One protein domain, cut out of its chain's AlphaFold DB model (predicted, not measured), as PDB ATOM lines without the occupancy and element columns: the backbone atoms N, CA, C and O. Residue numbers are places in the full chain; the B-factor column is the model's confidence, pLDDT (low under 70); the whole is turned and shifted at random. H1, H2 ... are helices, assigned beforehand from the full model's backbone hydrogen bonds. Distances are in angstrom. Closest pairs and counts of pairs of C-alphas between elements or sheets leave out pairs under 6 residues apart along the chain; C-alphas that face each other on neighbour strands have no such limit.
ATOM      1  N   ARG A   3      33.289  34.063  -1.262       51.88
ATOM      2  CA  ARG A   3      34.323  35.110  -1.328       51.88
ATOM      3  C   ARG A   3      33.879  36.325  -2.151       51.88
ATOM      4  O   ARG A   3      34.220  37.455  -1.825       51.88
ATOM      5  N   CYS A   4      33.062  36.098  -3.180       56.25
ATOM      6  CA  CYS A   4      32.462  37.184  -3.949       56.25
ATOM      7  C   CYS A   4      31.413  37.924  -3.135       56.25
ATOM      8  O   CYS A   4      31.349  39.137  -3.224       56.25
ATOM      9  N   GLN A   5      30.644  37.230  -2.296       52.88
ATOM     10  CA  GLN A   5      29.649  37.875  -1.444       52.88
ATOM     11  C   GLN A   5      30.307  38.807  -0.412       52.88
ATOM     12  O   GLN A   5      29.786  39.884  -0.157       52.88
ATOM     13  N   MET A   6      31.514  38.479   0.072       50.50
ATOM     14  CA  MET A   6      32.312  39.397   0.903       50.50
ATOM     15  C   MET A   6      32.766  40.666   0.154       50.50
ATOM     16  O   MET A   6      32.864  41.724   0.768       50.50
ATOM     17  N   LEU A   7      32.996  40.603  -1.166       50.41
ATOM     18  CA  LEU A   7      33.254  41.790  -2.005       50.41
ATOM     19  C   LEU A   7      31.983  42.625  -2.259       50.41
ATOM     20  O   LEU A   7      32.082  43.794  -2.617       50.41
ATOM     21  N   TRP A   8      30.795  42.038  -2.078       48.97
ATOM     22  CA  TRP A   8      29.494  42.705  -2.216       48.97
ATOM     23  C   TRP A   8      29.051  43.465  -0.954       48.97
ATOM     24  O   TRP A   8      28.003  44.109  -0.991       48.97
ATOM     25  N   ASN A   9      29.844  43.457   0.126       45.06
ATOM     26  CA  ASN A   9      29.555  44.127   1.407       45.06
ATOM     27  C   ASN A   9      29.434  45.672   1.332       45.06
ATOM     28  O   ASN A   9      29.438  46.339   2.360       45.06
ATOM     29  N   SER A  10      29.290  46.262   0.143       44.06
ATOM     30  CA  SER A  10      28.866  47.656  -0.038       44.06
ATOM     31  C   SER A  10      27.340  47.839  -0.058       44.06
ATOM     32  O   SER A  10      26.873  48.939  -0.341       44.06
ATOM     33  N   LEU A  11      26.544  46.788   0.163       42.41
ATOM     34  CA  LEU A  11      25.080  46.856   0.181       42.41
ATOM     35  C   LEU A  11      24.555  46.138   1.426       42.41
ATOM     36  O   LEU A  11      24.941  44.999   1.659       42.41
ATOM     37  N   ASP A  12      23.666  46.793   2.180       45.78
ATOM     38  CA  ASP A  12      23.017  46.383   3.445       45.78
ATOM     39  C   ASP A  12      22.202  45.065   3.386       45.78
ATOM     40  O   ASP A  12      21.054  44.989   3.833       45.78
ATOM     41  N   ARG A  13      22.740  43.996   2.798       45.91
ATOM     42  CA  ARG A  13      22.079  42.697   2.674       45.91
ATOM     43  C   ARG A  13      22.822  41.644   3.473       45.91
ATOM     44  O   ARG A  13      24.032  41.506   3.360       45.91
ATOM     45  N   VAL A  14      22.035  40.876   4.220       49.62
ATOM     46  CA  VAL A  14      22.404  39.634   4.905       49.62
ATOM     47  C   VAL A  14      23.234  38.760   3.949       49.62
ATOM     48  O   VAL A  14      22.669  38.290   2.953       49.62
ATOM     49  N   PRO A  15      24.553  38.554   4.153       52.00
ATOM     50  CA  PRO A  15      25.281  37.520   3.435       52.00
ATOM     51  C   PRO A  15      24.545  36.182   3.567       52.00
ATOM     52  O   PRO A  15      24.291  35.689   4.667       52.00
ATOM     53  N   LEU A  16      24.178  35.605   2.422       53.50
ATOM     54  CA  LEU A  16      23.588  34.274   2.321       53.50
ATOM     55  C   LEU A  16      24.703  33.246   2.521       53.50
ATOM     56  O   LEU A  16      25.124  32.580   1.580       53.50
ATOM     57  N   LEU A  17      25.220  33.167   3.746       62.62
ATOM     58  CA  LEU A  17      26.278  32.227   4.081       62.62
ATOM     59  C   LEU A  17      25.745  30.806   3.894       62.62
ATOM     60  O   LEU A  17      24.709  30.426   4.433       62.62
ATOM     61  N   SER A  18      26.459  29.998   3.119       72.25
ATOM     62  CA  SER A  18      26.208  28.556   3.086       72.25
ATOM     63  C   SER A  18      26.790  27.875   4.330       72.25
ATOM     64  O   SER A  18      27.755  28.380   4.905       72.25
ATOM     65  N   THR A  19      26.297  26.682   4.694       78.00
ATOM     66  CA  THR A  19      26.905  25.846   5.754       78.00
ATOM     67  C   THR A  19      28.419  25.719   5.567       78.00
ATOM     68  O   THR A  19      29.190  25.914   6.494       78.00
ATOM     69  N   ILE A  20      28.872  25.466   4.335       75.06
ATOM     70  CA  ILE A  20      30.300  25.302   4.008       75.06
ATOM     71  C   ILE A  20      31.100  26.567   4.320       75.06
ATOM     72  O   ILE A  20      32.250  26.493   4.745       75.06
ATOM     73  N   THR A  21      30.516  27.729   4.075       71.06
ATOM     74  CA  THR A  21      31.189  28.997   4.332       71.06
ATOM     75  C   THR A  21      31.191  29.341   5.796       71.06
ATOM     76  O   THR A  21      32.223  29.776   6.290       71.06
ATOM     77  N   LEU A  22      30.084  29.095   6.484       75.44
ATOM     78  CA  LEU A  22      30.003  29.241   7.926       75.44
ATOM     79  C   LEU A  22      31.114  28.428   8.614       75.44
ATOM     80  O   LEU A  22      31.884  28.976   9.394       75.44
ATOM     81  N   LEU A  23      31.286  27.163   8.209       76.12
ATOM     82  CA  LEU A  23      32.349  26.284   8.708       76.12
ATOM     83  C   LEU A  23      33.770  26.736   8.317       76.12
ATOM     84  O   LEU A  23      34.731  26.354   8.976       76.12
ATOM     85  N   ARG A  24      33.932  27.531   7.249       69.88
ATOM     86  CA  ARG A  24      35.236  28.066   6.805       69.88
ATOM     87  C   ARG A  24      35.596  29.410   7.425       69.88
ATOM     88  O   ARG A  24      36.780  29.686   7.584       69.88
ATOM     89  N   MET A  25      34.610  30.267   7.676       64.75
ATOM     90  CA  MET A  25      34.823  31.606   8.226       64.75
ATOM     91  C   MET A  25      35.257  31.546   9.688       64.75
ATOM     92  O   MET A  25      36.088  32.350  10.100       64.75
ATOM     93  N   GLY A  26      34.735  30.575  10.438       61.84
ATOM     94  CA  GLY A  26      35.104  30.370  11.831       61.84
ATOM     95  C   GLY A  26      34.878  31.590  12.738       61.84
ATOM     96  O   GLY A  26      34.058  32.472  12.476       61.84
ATOM     97  N   ASP A  27      35.659  31.586  13.813       55.94
ATOM     98  CA  ASP A  27      35.555  32.223  15.137       55.94
ATOM     99  C   ASP A  27      35.197  33.720  15.285       55.94
ATOM    100  O   ASP A  27      34.983  34.197  16.397       55.94
ATOM    101  N   GLN A  28      35.175  34.533  14.220       63.16
ATOM    102  CA  GLN A  28      35.160  36.003  14.402       63.16
ATOM    103  C   GLN A  28      33.883  36.554  15.060       63.16
ATOM    104  O   GLN A  28      33.924  37.603  15.702       63.16
ATOM    105  N   CYS A  29      32.753  35.871  14.894       73.81
ATOM    106  CA  CYS A  29      31.465  36.265  15.478       73.81
ATOM    107  C   CYS A  29      30.686  35.094  16.091       73.81
ATOM    108  O   CYS A  29      29.599  35.295  16.629       73.81
ATOM    109  N   ILE A  30      31.229  33.885  15.990       69.69
ATOM    110  CA  ILE A  30      30.681  32.650  16.544       69.69
ATOM    111  C   ILE A  30      31.788  32.152  17.456       69.69
ATOM    112  O   ILE A  30      32.870  31.883  16.957       69.69
ATOM    113  N   GLY A  31      31.562  32.168  18.769       62.56
ATOM    114  CA  GLY A  31      32.632  31.943  19.738       62.56
ATOM    115  C   GLY A  31      33.251  30.549  19.640       62.56
ATOM    116  O   GLY A  31      32.589  29.595  19.235       62.56
ATOM    117  N   GLN A  32      34.496  30.452  20.102       57.62
ATOM    118  CA  GLN A  32      35.360  29.269  20.022       57.62
ATOM    119  C   GLN A  32      34.768  28.024  20.717       57.62
ATOM    120  O   GLN A  32      35.133  26.902  20.378       57.62
ATOM    121  N   ASP A  33      33.793  28.234  21.610       65.94
ATOM    122  CA  ASP A  33      33.047  27.214  22.361       65.94
ATOM    123  C   ASP A  33      31.528  27.236  22.070       65.94
ATOM    124  O   ASP A  33      30.713  26.833  22.906       65.94
ATOM    125  N   ASP A  34      31.091  27.758  20.917       82.12
ATOM    126  CA  ASP A  34      29.669  27.721  20.569       82.12
ATOM    127  C   ASP A  34      29.231  26.275  20.278       82.12
ATOM    128  O   ASP A  34      29.561  25.683  19.249       82.12
ATOM    129  N   ASN A  35      28.441  25.708  21.193       87.56
ATOM    130  CA  ASN A  35      27.934  24.339  21.083       87.56
ATOM    131  C   ASN A  35      27.182  24.082  19.767       87.56
ATOM    132  O   ASN A  35      27.247  22.976  19.239       87.56
ATOM    133  N   SER A  36      26.470  25.082  19.234       88.88
ATOM    134  CA  SER A  36      25.738  24.938  17.971       88.88
ATOM    135  C   SER A  36      26.694  24.884  16.780       88.88
ATOM    136  O   SER A  36      26.436  24.152  15.826       88.88
ATOM    137  N   PHE A  37      27.809  25.617  16.835       88.31
ATOM    138  CA  PHE A  37      28.863  25.531  15.826       88.31
ATOM    139  C   PHE A  37      29.587  24.186  15.862       88.31
ATOM    140  O   PHE A  37      29.745  23.562  14.812       88.31
ATOM    141  N   THR A  38      29.974  23.714  17.049       88.50
ATOM    142  CA  THR A  38      30.602  22.395  17.220       88.50
ATOM    143  C   THR A  38      29.693  21.287  16.705       88.50
ATOM    144  O   THR A  38      30.117  20.483  15.877       88.50
ATOM    145  N   GLU A  39      28.416  21.300  17.096       92.44
ATOM    146  CA  GLU A  39      27.434  20.322  16.623       92.44
ATOM    147  C   GLU A  39      27.267  20.379  15.095       92.44
ATOM    148  O   GLU A  39      27.244  19.346  14.427       92.44
ATOM    149  N   LEU A  40      27.196  21.582  14.510       91.81
ATOM    150  CA  LEU A  40      27.113  21.737  13.057       91.81
ATOM    151  C   LEU A  40      28.342  21.143  12.355       91.81
ATOM    152  O   LEU A  40      28.206  20.500  11.311       91.81
ATOM    153  N   TYR A  41      29.531  21.391  12.901       89.69
ATOM    154  CA  TYR A  41      30.790  20.896  12.355       89.69
ATOM    155  C   TYR A  41      30.849  19.366  12.394       89.69
ATOM    156  O   TYR A  41      31.148  18.743  11.373       89.69
ATOM    157  N   GLU A  42      30.496  18.761  13.529       92.31
ATOM    158  CA  GLU A  42      30.448  17.307  13.707       92.31
ATOM    159  C   GLU A  42      29.458  16.649  12.739       92.31
ATOM    160  O   GLU A  42      29.853  15.763  11.979       92.31
ATOM    161  N   LEU A  43      28.217  17.147  12.669       94.69
ATOM    162  CA  LEU A  43      27.195  16.624  11.754       94.69
ATOM    163  C   LEU A  43      27.619  16.741  10.282       94.69
ATOM    164  O   LEU A  43      27.387  15.838   9.477       94.69
ATOM    165  N   ALA A  44      28.264  17.849   9.904       90.38
ATOM    166  CA  ALA A  44      28.758  18.036   8.543       90.38
ATOM    167  C   ALA A  44      29.911  17.079   8.200       90.38
ATOM    168  O   ALA A  44      30.014  16.636   7.048       90.38
ATOM    169  N   ILE A  45      30.781  16.767   9.164       89.81
ATOM    170  CA  ILE A  45      31.845  15.769   9.007       89.81
ATOM    171  C   ILE A  45      31.257  14.372   8.888       89.81
ATOM    172  O   ILE A  45      31.621  13.655   7.960       89.81
ATOM    173  N   GLU A  46      30.351  13.993   9.786       93.50
ATOM    174  CA  GLU A  46      29.731  12.670   9.800       93.50
ATOM    175  C   GLU A  46      29.039  12.384   8.465       93.50
ATOM    176  O   GLU A  46      29.419  11.444   7.763       93.50
ATOM    177  N   ARG A  47      28.163  13.292   8.020       92.88
ATOM    178  CA  ARG A  47      27.501  13.200   6.711       92.88
ATOM    179  C   ARG A  47      28.496  13.065   5.551       92.88
ATOM    180  O   ARG A  47      28.268  12.323   4.597       92.88
ATOM    181  N   ASN A  48      29.609  13.805   5.579       89.56
ATOM    182  CA  ASN A  48      30.651  13.685   4.552       89.56
ATOM    183  C   ASN A  48      31.368  12.336   4.592       89.56
ATOM    184  O   ASN A  48      31.662  11.773   3.538       89.56
ATOM    185  N   ASN A  49      31.668  11.836   5.787       91.50
ATOM    186  CA  ASN A  49      32.361  10.571   5.976       91.50
ATOM    187  C   ASN A  49      31.507   9.400   5.498       91.50
ATOM    188  O   ASN A  49      32.033   8.516   4.826       91.50
ATOM    189  N   GLU A  50      30.202   9.415   5.764       93.62
ATOM    190  CA  GLU A  50      29.277   8.407   5.244       93.62
ATOM    191  C   GLU A  50      29.253   8.406   3.714       93.62
ATOM    192  O   GLU A  50      29.424   7.359   3.082       93.62
ATOM    193  N   LEU A  51      29.124   9.592   3.109       90.88
ATOM    194  CA  LEU A  51      29.145   9.746   1.658       90.88
ATOM    195  C   LEU A  51      30.464   9.235   1.058       90.88
ATOM    196  O   LEU A  51      30.447   8.508   0.062       90.88
ATOM    197  N   HIS A  52      31.605   9.578   1.661       88.00
ATOM    198  CA  HIS A  52      32.917   9.080   1.244       88.00
ATOM    199  C   HIS A  52      33.025   7.560   1.381       88.00
ATOM    200  O   HIS A  52      33.424   6.898   0.427       88.00
ATOM    201  N   ALA A  53      32.604   6.995   2.515       89.38
ATOM    202  CA  ALA A  53      32.626   5.556   2.744       89.38
ATOM    203  C   ALA A  53      31.757   4.805   1.725       89.38
ATOM    204  O   ALA A  53      32.128   3.721   1.273       89.38
ATOM    205  N   CYS A  54      30.618   5.373   1.325       91.31
ATOM    206  CA  CYS A  54      29.823   4.820   0.236       91.31
ATOM    207  C   CYS A  54      30.562   4.903  -1.105       91.31
ATOM    208  O   CYS A  54      30.681   3.896  -1.800       91.31
ATOM    209  N   LEU A  55      31.097   6.072  -1.463       86.19
ATOM    210  CA  LEU A  55      31.820   6.265  -2.723       86.19
ATOM    211  C   LEU A  55      33.022   5.318  -2.854       86.19
ATOM    212  O   LEU A  55      33.255   4.780  -3.939       86.19
ATOM    213  N   ASP A  56      33.731   5.053  -1.756       85.25
ATOM    214  CA  ASP A  56      34.869   4.134  -1.719       85.25
ATOM    215  C   ASP A  56      34.464   2.682  -2.021       85.25
ATOM    216  O   ASP A  56      35.187   1.983  -2.735       85.25
ATOM    217  N   LYS A  57      33.271   2.233  -1.595       85.94
ATOM    218  CA  LYS A  57      32.745   0.895  -1.952       85.94
ATOM    219  C   LYS A  57      32.598   0.714  -3.461       85.94
ATOM    220  O   LYS A  57      32.744  -0.397  -3.972       85.94
ATOM    221  N   TYR A  58      32.315   1.797  -4.176       80.00
ATOM    222  CA  TYR A  58      32.085   1.782  -5.616       80.00
ATOM    223  C   TYR A  58      33.280   2.280  -6.435       80.00
ATOM    224  O   TYR A  58      33.172   2.389  -7.656       80.00
ATOM    225  N   HIS A  59      34.430   2.540  -5.802       71.12
ATOM    226  CA  HIS A  59      35.598   3.131  -6.460       71.12
ATOM    227  C   HIS A  59      36.094   2.326  -7.674       71.12
ATOM    228  O   HIS A  59      36.529   2.898  -8.671       71.12
ATOM    229  N   ASN A  60      35.973   0.997  -7.621       66.38
ATOM    230  CA  ASN A  60      36.428   0.093  -8.683       66.38
ATOM    231  C   ASN A  60      35.402  -0.104  -9.815       66.38
ATOM    232  O   ASN A  60      35.712  -0.746 -10.818       66.38
ATOM    233  N   GLN A  61      34.183   0.424  -9.674       66.75
ATOM    234  CA  GLN A  61      33.137   0.321 -10.692       66.75
ATOM    235  C   GLN A  61      33.286   1.478 -11.678       66.75
ATOM    236  O   GLN A  61      32.550   2.463 -11.638       66.75
ATOM    237  N   VAL A  62      34.305   1.363 -12.533       59.72
ATOM    238  CA  VAL A  62      34.571   2.346 -13.581       59.72
ATOM    239  C   VAL A  62      33.785   1.972 -14.840       59.72
ATOM    240  O   VAL A  62      34.188   1.077 -15.581       59.72
ATOM    241  N   ASP A  63      32.667   2.643 -15.082       55.84
ATOM    242  CA  ASP A  63      31.997   2.677 -16.378       55.84
ATOM    243  C   ASP A  63      32.951   3.235 -17.456       55.84
ATOM    244  O   ASP A  63      33.675   4.213 -17.275       55.84
ATOM    245  N   LYS A  64      33.061   2.555 -18.590       56.06
ATOM    246  CA  LYS A  64      34.066   2.898 -19.612       56.06
ATOM    247  C   LYS A  64      33.559   3.958 -20.592       56.06
ATOM    248  O   LYS A  64      34.329   4.399 -21.443       56.06
ATOM    249  N   GLU A  65      32.292   4.361 -20.480       56.06
ATOM    250  CA  GLU A  65      31.612   5.194 -21.475       56.06
ATOM    251  C   GLU A  65      31.883   6.700 -21.356       56.06
ATOM    252  O   GLU A  65      31.830   7.406 -22.363       56.06
ATOM    253  N   VAL A  66      32.234   7.225 -20.175       56.44
ATOM    254  CA  VAL A  66      32.577   8.652 -20.029       56.44
ATOM    255  C   VAL A  66      34.093   8.802 -19.966       56.44
ATOM    256  O   VAL A  66      34.757   8.161 -19.154       56.44
ATOM    257  N   GLY A  67      34.649   9.679 -20.808       58.44
ATOM    258  CA  GLY A  67      36.073  10.036 -20.871       58.44
ATOM    259  C   GLY A  67      36.604  10.754 -19.619       58.44
ATOM    260  O   GLY A  67      37.186  11.829 -19.706       58.44
ATOM    261  N   CYS A 115      31.278  10.940 -11.519       73.62
ATOM    262  CA  CYS A 115      30.996  10.322 -10.232       73.62
ATOM    263  C   CYS A 115      29.649   9.593 -10.310       73.62
ATOM    264  O   CYS A 115      28.678  10.026  -9.693       73.62
ATOM    265  N   TRP A 116      29.550   8.510 -11.088       75.69
ATOM    266  CA  TRP A 116      28.248   7.868 -11.357       75.69
ATOM    267  C   TRP A 116      27.538   7.381 -10.097       75.69
ATOM    268  O   TRP A 116      26.324   7.523  -9.972       75.69
ATOM    269  N   ASN A 117      28.302   6.895  -9.119       84.75
ATOM    270  CA  ASN A 117      27.752   6.446  -7.846       84.75
ATOM    271  C   ASN A 117      27.475   7.594  -6.865       84.75
ATOM    272  O   ASN A 117      26.965   7.339  -5.783       84.75
ATOM    273  N   PHE A 118      27.736   8.857  -7.229       86.25
ATOM    274  CA  PHE A 118      27.486   9.995  -6.342       86.25
ATOM    275  C   PHE A 118      26.014  10.140  -5.979       86.25
ATOM    276  O   PHE A 118      25.702  10.206  -4.801       86.25
ATOM    277  N   ASN A 119      25.104  10.158  -6.959       87.19
ATOM    278  CA  ASN A 119      23.672  10.318  -6.666       87.19
ATOM    279  C   ASN A 119      23.127   9.121  -5.879       87.19
ATOM    280  O   ASN A 119      22.289   9.282  -5.000       87.19
ATOM    281  N   ARG A 120      23.623   7.921  -6.192       89.19
ATOM    282  CA  ARG A 120      23.281   6.705  -5.460       89.19
ATOM    283  C   ARG A 120      23.723   6.813  -4.003       89.19
ATOM    284  O   ARG A 120      22.885   6.702  -3.121       89.19
ATOM    285  N   CYS A 121      25.001   7.090  -3.766       90.94
ATOM    286  CA  CYS A 121      25.543   7.241  -2.423       90.94
ATOM    287  C   CYS A 121      24.895   8.391  -1.662       90.94
ATOM    288  O   CYS A 121      24.551   8.213  -0.508       90.94
ATOM    289  N   GLN A 122      24.645   9.523  -2.319       90.75
ATOM    290  CA  GLN A 122      23.911  10.637  -1.730       90.75
ATOM    291  C   GLN A 122      22.537  10.200  -1.216       90.75
ATOM    292  O   GLN A 122      22.154  10.624  -0.136       90.75
ATOM    293  N   ASN A 123      21.809   9.371  -1.968       92.81
ATOM    294  CA  ASN A 123      20.504   8.866  -1.546       92.81
ATOM    295  C   ASN A 123      20.616   7.786  -0.460       92.81
ATOM    296  O   ASN A 123      19.789   7.749   0.442       92.81
ATOM    297  N   GLU A 124      21.610   6.899  -0.552       93.81
ATOM    298  CA  GLU A 124      21.829   5.818   0.419       93.81
ATOM    299  C   GLU A 124      22.276   6.343   1.789       93.81
ATOM    300  O   GLU A 124      21.881   5.784   2.807       93.81
ATOM    301  N   THR A 125      23.073   7.412   1.817       94.44
ATOM    302  CA  THR A 125      23.571   8.047   3.046       94.44
ATOM    303  C   THR A 125      22.759   9.281   3.433       94.44
ATOM    304  O   THR A 125      23.231  10.121   4.192       94.44
ATOM    305  N   PHE A 126      21.568   9.467   2.859       93.94
ATOM    306  CA  PHE A 126      20.723  10.600   3.208       93.94
ATOM    307  C   PHE A 126      20.041  10.356   4.555       93.94
ATOM    308  O   PHE A 126      19.141   9.521   4.659       93.94
ATOM    309  N   ASP A 127      20.404  11.147   5.561       95.94
ATOM    310  CA  ASP A 127      19.675  11.227   6.824       95.94
ATOM    311  C   ASP A 127      18.879  12.539   6.893       95.94
ATOM    312  O   ASP A 127      19.415  13.623   7.127       95.94
ATOM    313  N   ALA A 128      17.557  12.431   6.737       95.31
ATOM    314  CA  ALA A 128      16.644  13.569   6.802       95.31
ATOM    315  C   ALA A 128      16.711  14.329   8.138       95.31
ATOM    316  O   ALA A 128      16.514  15.546   8.168       95.31
ATOM    317  N   LYS A 129      16.959  13.626   9.250       96.69
ATOM    318  CA  LYS A 129      17.038  14.225  10.584       96.69
ATOM    319  C   LYS A 129      18.337  15.009  10.734       96.69
ATOM    320  O   LYS A 129      18.288  16.149  11.202       96.69
ATOM    321  N   ALA A 130      19.461  14.429  10.317       94.69
ATOM    322  CA  ALA A 130      20.750  15.117  10.314       94.69
ATOM    323  C   ALA A 130      20.718  16.345   9.391       94.69
ATOM    324  O   ALA A 130      21.093  17.436   9.812       94.69
ATOM    325  N   GLU A 131      20.173  16.217   8.179       93.88
ATOM    326  CA  GLU A 131      20.065  17.325   7.219       93.88
ATOM    327  C   GLU A 131      19.169  18.462   7.728       93.88
ATOM    328  O   GLU A 131      19.529  19.637   7.624       93.88
ATOM    329  N   LEU A 132      18.030  18.137   8.350       93.88
ATOM    330  CA  LEU A 132      17.186  19.147   8.991       93.88
ATOM    331  C   LEU A 132      17.927  19.845  10.138       93.88
ATOM    332  O   LEU A 132      17.838  21.066  10.275       93.88
ATOM    333  N   ARG A 133      18.671  19.092  10.957       95.88
ATOM    334  CA  ARG A 133      19.434  19.654  12.077       95.88
ATOM    335  C   ARG A 133      20.550  20.573  11.591       95.88
ATOM    336  O   ARG A 133      20.652  21.690  12.093       95.88
ATOM    337  N   ILE A 134      21.304  20.151  10.577       92.12
ATOM    338  CA  ILE A 134      22.314  20.966   9.892       92.12
ATOM    339  C   ILE A 134      21.682  22.264   9.383       92.12
ATOM    340  O   ILE A 134      22.204  23.341   9.649       92.12
ATOM    341  N   ALA A 135      20.539  22.192   8.694       88.56
ATOM    342  CA  ALA A 135      19.868  23.379   8.167       88.56
ATOM    343  C   ALA A 135      19.454  24.362   9.276       88.56
ATOM    344  O   ALA A 135      19.688  25.566   9.153       88.56
ATOM    345  N   LEU A 136      18.875  23.858  10.370       92.06
ATOM    346  CA  LEU A 136      18.458  24.678  11.510       92.06
ATOM    347  C   LEU A 136      19.650  25.341  12.211       92.06
ATOM    348  O   LEU A 136      19.606  26.544  12.467       92.06
ATOM    349  N   LEU A 137      20.716  24.582  12.477       91.75
ATOM    350  CA  LEU A 137      21.944  25.098  13.085       91.75
ATOM    351  C   LEU A 137      22.599  26.156  12.195       91.75
ATOM    352  O   LEU A 137      22.967  27.223  12.681       91.75
ATOM    353  N   THR A 138      22.672  25.917  10.884       88.06
ATOM    354  CA  THR A 138      23.182  26.901   9.925       88.06
ATOM    355  C   THR A 138      22.382  28.199   9.987       88.06
ATOM    356  O   THR A 138      22.980  29.263  10.108       88.06
ATOM    357  N   ILE A 139      21.046  28.143   9.956       87.06
ATOM    358  CA  ILE A 139      20.209  29.352  10.046       87.06
ATOM    359  C   ILE A 139      20.464  30.089  11.367       87.06
ATOM    360  O   ILE A 139      20.676  31.300  11.354       87.06
ATOM    361  N   GLN A 140      20.491  29.365  12.488       88.19
ATOM    362  CA  GLN A 140      20.736  29.937  13.812       88.19
ATOM    363  C   GLN A 140      22.080  30.677  13.871       88.19
ATOM    364  O   GLN A 140      22.132  31.839  14.276       88.19
ATOM    365  N   LEU A 141      23.156  30.023  13.437       86.94
ATOM    366  CA  LEU A 141      24.512  30.569  13.461       86.94
ATOM    367  C   LEU A 141      24.669  31.754  12.503       86.94
ATOM    368  O   LEU A 141      25.348  32.729  12.824       86.94
ATOM    369  N   ILE A 142      23.991  31.723  11.354       82.19
ATOM    370  CA  ILE A 142      23.919  32.871  10.447       82.19
ATOM    371  C   ILE A 142      23.257  34.049  11.153       82.19
ATOM    372  O   ILE A 142      23.812  35.145  11.137       82.19
ATOM    373  N   THR A 143      22.102  33.860  11.794       82.94
ATOM    374  CA  THR A 143      21.431  34.942  12.530       82.94
ATOM    375  C   THR A 143      22.332  35.519  13.625       82.94
ATOM    376  O   THR A 143      22.500  36.736  13.696       82.94
ATOM    377  N   GLN A 144      22.991  34.665  14.411       84.31
ATOM    378  CA  GLN A 144      23.934  35.091  15.451       84.31
ATOM    379  C   GLN A 144      25.114  35.892  14.881       84.31
ATOM    380  O   GLN A 144      25.481  36.935  15.431       84.31
ATOM    381  N   HIS A 145      25.675  35.444  13.756       81.81
ATOM    382  CA  HIS A 145      26.750  36.143  13.059       81.81
ATOM    383  C   HIS A 145      26.323  37.559  12.641       81.81
ATOM    384  O   HIS A 145      27.045  38.529  12.878       81.81
ATOM    385  N   HIS A 146      25.113  37.705  12.094       79.31
ATOM    386  CA  HIS A 146      24.569  39.009  11.712       79.31
ATOM    387  C   HIS A 146      24.368  39.934  12.913       79.31
ATOM    388  O   HIS A 146      24.737  41.108  12.854       79.31
ATOM    389  N   ASP A 147      23.827  39.416  14.015       83.12
ATOM    390  CA  ASP A 147      23.634  40.198  15.237       83.12
ATOM    391  C   ASP A 147      24.968  40.661  15.840       83.12
ATOM    392  O   ASP A 147      25.075  41.783  16.344       83.12
ATOM    393  N   CYS A 148      26.006  39.825  15.768       82.81
ATOM    394  CA  CYS A 148      27.368  40.193  16.149       82.81
ATOM    395  C   CYS A 148      27.901  41.360  15.305       82.81
ATOM    396  O   CYS A 148      28.247  42.402  15.870       82.81
ATOM    397  N   LEU A 149      27.885  41.235  13.972       81.19
ATOM    398  CA  LEU A 149      28.347  42.291  13.062       81.19
ATOM    399  C   LEU A 149      27.576  43.597  13.270       81.19
ATOM    400  O   LEU A 149      28.162  44.675  13.358       81.19
ATOM    401  N   ARG A 150      26.250  43.509  13.420       82.00
ATOM    402  CA  ARG A 150      25.396  44.673  13.666       82.00
ATOM    403  C   ARG A 150      25.783  45.396  14.959       82.00
ATOM    404  O   ARG A 150      25.833  46.626  14.975       82.00
ATOM    405  N   ARG A 151      26.064  44.659  16.039       83.62
ATOM    406  CA  ARG A 151      26.521  45.244  17.313       83.62
ATOM    407  C   ARG A 151      27.879  45.924  17.174       83.62
ATOM    408  O   ARG A 151      28.028  47.039  17.669       83.62
ATOM    409  N   GLN A 152      28.827  45.300  16.477       81.88
ATOM    410  CA  GLN A 152      30.146  45.886  16.223       81.88
ATOM    411  C   GLN A 152      30.040  47.191  15.419       81.88
ATOM    412  O   GLN A 152      30.632  48.197  15.804       81.88
ATOM    413  N   LEU A 153      29.217  47.216  14.365       80.31
ATOM    414  CA  LEU A 153      28.972  48.421  13.562       80.31
ATOM    415  C   LEU A 153      28.348  49.554  14.388       80.31
ATOM    416  O   LEU A 153      28.784  50.699  14.296       80.31
ATOM    417  N   MET A 154      27.360  49.246  15.236       77.81
ATOM    418  CA  MET A 154      26.764  50.250  16.126       77.81
ATOM    419  C   MET A 154      27.752  50.794  17.164       77.81
ATOM    420  O   MET A 154      27.637  51.954  17.554       77.81
ATOM    421  N   GLN A 155      28.690  49.975  17.644       78.94
ATOM    422  CA  GLN A 155      29.736  50.419  18.569       78.94
ATOM    423  C   GLN A 155      30.761  51.313  17.866       78.94
ATOM    424  O   GLN A 155      31.111  52.360  18.402       78.94
ATOM    425  N   ALA A 156      31.180  50.946  16.653       73.25
ATOM    426  CA  ALA A 156      32.115  51.733  15.854       73.25
ATOM    427  C   ALA A 156      31.540  53.097  15.431       73.25
ATOM    428  O   ALA A 156      32.274  54.071  15.396       73.25
ATOM    429  N   ALA A 157      30.232  53.187  15.162       68.31
ATOM    430  CA  ALA A 157      29.561  54.438  14.784       68.31
ATOM    431  C   ALA A 157      29.266  55.393  15.963       68.31
ATOM    432  O   ALA A 157      28.756  56.492  15.748       68.31
ATOM    433  N   ARG A 158      29.508  54.963  17.209       60.88
ATOM    434  CA  ARG A 158      29.355  55.790  18.424       60.88
ATOM    435  C   ARG A 158      30.667  56.437  18.889       60.88
ATOM    436  O   ARG A 158      30.625  57.208  19.847       60.88
TER     437      ARG A 158
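What this domain is: This is residues 3 to 67 and 115 to 158 of the 159 residues of an uncharacterized protein of Elaeophora elaphi (UniProt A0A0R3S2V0). Two long helices, H3 and H5, run opposite ways and cross near Leu 40 and Ile 134, reaching away from there toward opposite ends of a rod. The short H2 packs at this crossing, H4 packs on H3 at residues 51 to 55, and H1 touches no helix; residues 7 to 12 and 153 to 158 stick out. The printed part has 109 residues and is all helix, in the order H1, H2, H3, H4, H5, with no named strand. It is loose, with a radius of gyration of the C-alphas of 18.4 A and spans of 65 by 32 by 20 A.

Where its parts are: H1 is residues 3 to 7, with C-alpha 3 at (34.323, 35.110, -1.328), and H2 is residues 19 to 25. H3, residues 35 to 57, measures 33.2 A from first to last C-alpha and begins at (27.934, 24.339, 21.083). H4 is residues 117 to 124. H5, residues 128 to 156, measures 42.2 A, and its C-alpha 156 is at (32.115, 51.733, 15.854).

How they stand to each other: H3 and H5 touch at a steep tilt of 41 degrees, H5 with residues 130 to 141 alone; their closest C-alphas, of Leu 40 and Ile 134, are 5.8 A apart. H2 touches H5 at a steep tilt of 38 degrees, the same way, closest at the C-alphas of Thr 19 and Thr 138, 5.7 A. H2 and H3 are close but not clearly touching. H4 touches H3 at 55 degrees, a steep tilt, opposite ways, closest at the C-alphas of Cys 54 and Cys 121, 5.6 A. In H1, H2, H3, H4 and H5 every O i to N i+4 pair is within hydrogen-bond range.

The domain as a whole: The C-alphas farthest apart, of Lys 64 and Arg 158, are 65.3 A apart. Residues 68 to 114 are not printed, and C-alphas 67 and 115 are 11.8 A apart across this cut. The link from H1 to H2, 11 residues, is long. The mean pLDDT of the printed part is 77.1; residues 3 to 17, 24 to 28, 30 to 33, 60 to 67 and 157 to 158 are under 70.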